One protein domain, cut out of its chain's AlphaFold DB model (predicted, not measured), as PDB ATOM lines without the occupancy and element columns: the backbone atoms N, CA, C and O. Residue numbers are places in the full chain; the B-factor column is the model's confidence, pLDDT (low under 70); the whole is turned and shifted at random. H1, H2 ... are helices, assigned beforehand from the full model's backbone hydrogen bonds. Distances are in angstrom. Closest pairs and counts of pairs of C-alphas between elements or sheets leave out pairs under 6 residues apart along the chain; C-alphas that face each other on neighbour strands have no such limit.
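Overview. This is residues 18 to 63 of the 100 residues of an uncharacterized protein of Sphingomonas sp. ABOLF (UniProt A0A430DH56). A helical hairpin, with the long helix H2 and the shorter H3 side by side and running opposite ways, has a third helix, H1, turned off at about a right angle beyond its open end. The hairpin is loosely joined, for H2 touches H3 with residues 34 to 41 alone, and residues 18 to 23, of which 20 to 23 belong to H1, stick out free from the rest. The printed part has 46 residues with three named helices, H1, H2 and H3 in order along the chain, and no named strand; the class is all helix. It is only just loose, close to compact, with a radius of gyration of the C-alphas of 11.7 A, and its outline is elongated, with spans of 34 by 18 by 15 A.

Arrangement. H2, residues 32 to 47, is the longest helix and touches H3, residues 52 to 62, with its residues 34 to 41 alone. The closest C-alphas of the two are those of Tyr 34 and Trp 62, 7.6 A apart. H2 and H3 form a helical hairpin: they run opposite ways at a shallow tilt of 10 degrees, and their centres are 11.7 A apart. H1, residues 20 to 29, is close to H2 but not clearly touching it, and the closest C-alphas, those of Leu 28 and Tyr 34, are 6.3 A apart. The lines of H1 and H2 are about perpendicular, at 86 degrees. H1 is also close to H3 but not clearly touching it, with the C-alphas of Leu 28 and Trp 62 the closest at 7.9 A. The lines of H1 and H3 are about perpendicular, at 82 degrees. In H1, H2 and H3 every pair of O i and N i+4 is within hydrogen-bond range.

Along the chain. H2 runs from Pro 32, C-alpha at (115.089, 142.603, 153.671), to Ala 47, C-alpha at (111.942, 125.014, 139.419), and is 22.9 A long from first to last C-alpha. H3 runs from Leu 52 to Trp 62 over 15.5 A and ends with its C-alpha at (124.615, 134.909, 155.386). H1 runs from Thr 20, C-alpha at (122.704, 131.968, 170.136), to Lys 29, over 14.5 A.

Size, cuts and confidence. The two C-alphas farthest apart are those of Ala 18 and Ala 47, at 34.6 A, while the C-alphas of Ala 18 and Gly 63, the first and last printed residues, are 18.6 A apart. The printed part has no cut. The link from H1 to H2, of 2 residues, and the link from H2 to H3, of 4 residues, are both tight. The mean pLDDT of the printed part is 91.6, and no printed residue is under 70.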
ATOM      1  N   ALA A  18     116.279 131.667 174.386       84.12
ATOM      2  CA  ALA A  18     116.774 131.366 173.052       84.12
ATOM      3  C   ALA A  18     118.294 131.162 173.058       84.12
ATOM      4  O   ALA A  18     119.056 131.968 173.593       84.12
ATOM      5  N   ASP A  19     118.744 130.099 172.392       85.56
ATOM      6  CA  ASP A  19     120.167 129.903 172.144       85.56
ATOM      7  C   ASP A  19     120.706 130.918 171.119       85.56
ATOM      8  O   ASP A  19     119.972 131.612 170.406       85.56
ATOM      9  N   THR A  20     122.032 131.012 171.026       83.94
ATOM     10  CA  THR A  20     122.704 131.968 170.136       83.94
ATOM     11  C   THR A  20     122.293 131.794 168.670       83.94
ATOM     12  O   THR A  20     122.197 132.777 167.935       83.94
ATOM     13  N   ALA A  21     122.032 130.557 168.236       83.94
ATOM     14  CA  ALA A  21     121.622 130.268 166.866       83.94
ATOM     15  C   ALA A  21     120.205 130.785 166.578       83.94
ATOM     16  O   ALA A  21     119.968 131.399 165.536       83.94
ATOM     17  N   THR A  22     119.286 130.585 167.520       83.75
ATOM     18  CA  THR A  22     117.913 131.088 167.458       83.75
ATOM     19  C   THR A  22     117.910 132.610 167.401       83.75
ATOM     20  O   THR A  22     117.272 133.189 166.521       83.75
ATOM     21  N   LEU A  23     118.697 133.261 168.264       84.94
ATOM     22  CA  LEU A  23     118.820 134.717 168.274       84.94
ATOM     23  C   LEU A  23     119.358 135.250 166.935       84.94
ATOM     24  O   LEU A  23     118.763 136.152 166.346       84.94
ATOM     25  N   ALA A  24     120.436 134.664 166.402       87.94
ATOM     26  CA  ALA A  24     120.997 135.046 165.102       87.94
ATOM     27  C   ALA A  24     119.982 134.888 163.952       87.94
ATOM     28  O   ALA A  24     119.888 135.752 163.077       87.94
ATOM     29  N   GLY A  25     119.173 133.824 163.980       87.25
ATOM     30  CA  GLY A  25     118.097 133.609 163.014       87.25
ATOM     31  C   GLY A  25     117.044 134.720 163.025       87.25
ATOM     32  O   GLY A  25     116.558 135.119 161.967       87.25
ATOM     33  N   GLU A  26     116.721 135.273 164.192       88.38
ATOM     34  CA  GLU A  26     115.770 136.382 164.312       88.38
ATOM     35  C   GLU A  26     116.293 137.686 163.693       88.38
ATOM     36  O   GLU A  26     115.523 138.414 163.055       88.38
ATOM     37  N   PHE A  27     117.596 137.965 163.795       86.75
ATOM     38  CA  PHE A  27     118.208 139.096 163.090       86.75
ATOM     39  C   PHE A  27     118.158 138.911 161.569       86.75
ATOM     40  O   PHE A  27     117.783 139.840 160.851       86.75
ATOM     41  N   LEU A  28     118.465 137.709 161.075       90.75
ATOM     42  CA  LEU A  28     118.422 137.405 159.641       90.75
ATOM     43  C   LEU A  28     117.015 137.573 159.060       90.75
ATOM     44  O   LEU A  28     116.847 138.247 158.049       90.75
ATOM     45  N   LYS A  29     115.984 137.046 159.734       87.81
ATOM     46  CA  LYS A  29     114.581 137.144 159.286       87.81
ATOM     47  C   LYS A  29     114.068 138.581 159.148       87.81
ATOM     48  O   LYS A  29     113.074 138.794 158.464       87.81
ATOM     49  N   ARG A  30     114.707 139.557 159.799       88.31
ATOM     50  CA  ARG A  30     114.347 140.985 159.720       88.31
ATOM     51  C   ARG A  30     115.127 141.738 158.640       88.31
ATOM     52  O   ARG A  30     114.792 142.884 158.349       88.31
ATOM     53  N   ASN A  31     116.149 141.124 158.038       92.94
ATOM     54  CA  ASN A  31     116.932 141.740 156.974       92.94
ATOM     55  C   ASN A  31     116.208 141.585 155.617       92.94
ATOM     56  O   ASN A  31     116.029 140.458 155.150       92.94
ATOM     57  N   PRO A  32     115.821 142.682 154.937       93.69
ATOM     58  CA  PRO A  32     115.089 142.603 153.671       93.69
ATOM     59  C   PRO A  32     115.885 141.928 152.546       93.69
ATOM     60  O   PRO A  32     115.291 141.246 151.714       93.69
ATOM     61  N   ALA A  33     117.216 142.056 152.531       95.38
ATOM     62  CA  ALA A  33     118.052 141.370 151.547       95.38
ATOM     63  C   ALA A  33     118.078 139.852 151.790       95.38
ATOM     64  O   ALA A  33     118.005 139.082 150.836       95.38
ATOM     65  N   TYR A  34     118.081 139.415 153.055       94.69
ATOM     66  CA  TYR A  34     117.986 137.990 153.403       94.69
ATOM     67  C   TYR A  34     116.650 137.391 152.965       94.69
ATOM     68  O   TYR A  34     116.607 136.285 152.422       94.69
ATOM     69  N   ILE A  35     115.557 138.131 153.171       95.56
ATOM     70  CA  ILE A  35     114.218 137.724 152.728       95.56
ATOM     71  C   ILE A  35     114.204 137.558 151.203       95.56
ATOM     72  O   ILE A  35     113.815 136.498 150.713       95.56
ATOM     73  N   ALA A  36     114.692 138.555 150.459       96.25
ATOM     74  CA  ALA A  36     114.736 138.512 148.998       96.25
ATOM     75  C   ALA A  36     115.584 137.342 148.465       96.25
ATOM     76  O   ALA A  36     115.159 136.627 147.553       96.25
ATOM     77  N   ASP A  37     116.752 137.093 149.060       95.38
ATOM     78  CA  ASP A  37     117.600 135.959 148.691       95.38
ATOM     79  C   ASP A  37     116.940 134.614 149.005       95.38
ATOM     80  O   ASP A  37     117.011 133.683 148.200       95.38
ATOM     81  N   THR A  38     116.252 134.508 150.143       94.69
ATOM     82  CA  THR A  38     115.508 133.299 150.518       94.69
ATOM     83  C   THR A  38     114.381 133.021 149.522       94.69
ATOM     84  O   THR A  38     114.203 131.882 149.085       94.69
ATOM     85  N   GLU A  39     113.644 134.052 149.099       96.44
ATOM     86  CA  GLU A  39     112.614 133.933 148.062       96.44
ATOM     87  C   GLU A  39     113.201 133.515 146.709       96.44
ATOM     88  O   GLU A  39     112.618 132.679 146.013       96.44
ATOM     89  N   ARG A  40     114.367 134.057 146.337       95.44
ATOM     90  CA  ARG A  40     115.098 133.656 145.127       95.44
ATOM     91  C   ARG A  40     115.487 132.178 145.181       95.44
ATOM     92  O   ARG A  40     115.205 131.447 144.233       95.44
ATOM     93  N   LEU A  41     116.070 131.719 146.291       94.88
ATOM     94  CA  LEU A  41     116.419 130.308 146.490       94.88
ATOM     95  C   LEU A  41     115.182 129.402 146.445       94.88
ATOM     96  O   LEU A  41     115.224 128.335 145.835       94.88
ATOM     97  N   ALA A  42     114.068 129.828 147.047       95.00
ATOM     98  CA  ALA A  42     112.816 129.078 147.019       95.00
ATOM     99  C   ALA A  42     112.251 128.940 145.595       95.00
ATOM    100  O   ALA A  42     111.724 127.882 145.249       95.00
ATOM    101  N   LYS A  43     112.384 129.974 144.752       96.88
ATOM    102  CA  LYS A  43     112.000 129.916 143.331       96.88
ATOM    103  C   LYS A  43     112.850 128.901 142.563       96.88
ATOM    104  O   LYS A  43     112.277 128.034 141.909       96.88
ATOM    105  N   LEU A  44     114.176 128.938 142.721       94.69
ATOM    106  CA  LEU A  44     115.086 127.956 142.112       94.69
ATOM    107  C   LEU A  44     114.772 126.525 142.569       94.69
ATOM    108  O   LEU A  44     114.756 125.598 141.764       94.69
ATOM    109  N   ALA A  45     114.463 126.337 143.857       93.88
ATOM    110  CA  ALA A  45     114.108 125.025 144.398       93.88
ATOM    111  C   ALA A  45     112.830 124.467 143.762       93.88
ATOM    112  O   ALA A  45     112.788 123.298 143.389       93.88
ATOM    113  N   ARG A  46     111.798 125.308 143.617       96.12
ATOM    114  CA  ARG A  46     110.524 124.932 142.984       96.12
ATOM    115  C   ARG A  46     110.679 124.618 141.497       96.12
ATOM    116  O   ARG A  46     109.966 123.755 141.003       96.12
ATOM    117  N   ALA A  47     111.604 125.290 140.814       96.00
ATOM    118  CA  ALA A  47     111.942 125.014 139.419       96.00
ATOM    119  C   ALA A  47     112.810 123.752 139.239       96.00
ATOM    120  O   ALA A  47     113.017 123.311 138.115       96.00
ATOM    121  N   GLY A  48     113.324 123.157 140.325       94.81
ATOM    122  CA  GLY A  48     114.283 122.049 140.249       94.81
ATOM    123  C   GLY A  48     115.692 122.478 139.821       94.81
ATOM    124  O   GLY A  48     116.530 121.629 139.540       94.81
ATOM    125  N   GLU A  49     115.964 123.782 139.804       95.56
ATOM    126  CA  GLU A  49     117.217 124.388 139.337       95.56
ATOM    127  C   GLU A  49     118.178 124.722 140.489       95.56
ATOM    128  O   GLU A  49     119.294 125.175 140.257       95.56
ATOM    129  N   LEU A  50     117.766 124.513 141.745       94.56
ATOM    130  CA  LEU A  50     118.600 124.827 142.904       94.56
ATOM    131  C   LEU A  50     119.802 123.880 142.999       94.56
ATOM    132  O   LEU A  50     119.661 122.715 143.386       94.56
ATOM    133  N   THR A  51     120.995 124.412 142.745       93.50
ATOM    134  CA  THR A  51     122.244 123.650 142.818       93.50
ATOM    135  C   THR A  51     122.843 123.636 144.229       93.50
ATOM    136  O   THR A  51     122.421 124.368 145.130       93.50
ATOM    137  N   LEU A  52     123.855 122.787 144.448       90.88
ATOM    138  CA  LEU A  52     124.647 122.817 145.683       90.88
ATOM    139  C   LEU A  52     125.440 124.128 145.807       90.88
ATOM    140  O   LEU A  52     125.478 124.706 146.889       90.88
ATOM    141  N   ALA A  53     125.996 124.622 144.697       91.88
ATOM    142  CA  ALA A  53     126.745 125.874 144.661       91.88
ATOM    143  C   ALA A  53     125.871 127.067 145.083       91.88
ATOM    144  O   ALA A  53     126.304 127.890 145.885       91.88
ATOM    145  N   ASP A  54     124.608 127.120 144.643       92.00
ATOM    146  CA  ASP A  54     123.664 128.161 145.074       92.00
ATOM    147  C   ASP A  54     123.450 128.161 146.592       92.00
ATOM    148  O   ASP A  54     123.377 129.220 147.221       92.00
ATOM    149  N   ARG A  55     123.368 126.967 147.196       90.44
ATOM    150  CA  ARG A  55     123.220 126.814 148.650       90.44
ATOM    151  C   ARG A  55     124.476 127.261 149.383       90.44
ATOM    152  O   ARG A  55     124.353 127.913 150.411       90.44
ATOM    153  N   GLU A  56     125.658 126.931 148.871       90.38
ATOM    154  CA  GLU A  56     126.944 127.312 149.467       90.38
ATOM    155  C   GLU A  56     127.198 128.818 149.391       90.38
ATOM    156  O   GLU A  56     127.602 129.424 150.387       90.38
ATOM    157  N   VAL A  57     126.898 129.442 148.247       91.88
ATOM    158  CA  VAL A  57     126.984 130.898 148.073       91.88
ATOM    159  C   VAL A  57     126.039 131.601 149.044       91.88
ATOM    160  O   VAL A  57     126.466 132.502 149.765       91.88
ATOM    161  N   PHE A  58     124.783 131.151 149.133       92.69
ATOM    162  CA  PHE A  58     123.817 131.691 150.093       92.69
ATOM    163  C   PHE A  58     124.287 131.516 151.541       92.69
ATOM    164  O   PHE A  58     124.228 132.458 152.329       92.69
ATOM    165  N   ALA A  59     124.795 130.333 151.899       91.06
ATOM    166  CA  ALA A  59     125.288 130.077 153.247       91.06
ATOM    167  C   ALA A  59     126.435 131.010 153.624       91.06
ATOM    168  O   ALA A  59     126.429 131.603 154.697       91.06
ATOM    169  N   THR A  60     127.402 131.149 152.720       90.62
ATOM    170  CA  THR A  60     128.597 131.965 152.938       90.62
ATOM    171  C   THR A  60     128.228 133.437 153.086       90.62
ATOM    172  O   THR A  60     128.700 134.085 154.015       90.62
ATOM    173  N   ALA A  61     127.335 133.944 152.229       91.31
ATOM    174  CA  ALA A  61     126.864 135.327 152.281       91.31
ATOM    175  C   ALA A  61     126.158 135.665 153.606       91.31
ATOM    176  O   ALA A  61     126.315 136.769 154.123       91.31
ATOM    177  N   TRP A  62     125.420 134.708 154.175       92.94
ATOM    178  CA  TRP A  62     124.615 134.909 155.386       92.94
ATOM    179  C   TRP A  62     125.221 134.302 156.659       92.94
ATOM    180  O   TRP A  62     124.572 134.283 157.703       92.94
ATOM    181  N   GLY A  63     126.460 133.802 156.595       88.12
ATOM    182  CA  GLY A  63     127.140 133.165 157.727       88.12
ATOM    183  C   GLY A  63     126.474 131.872 158.213       88.12
ATOM    184  O   GLY A  63     126.708 131.434 159.341       88.12
TER     185      GLY A  63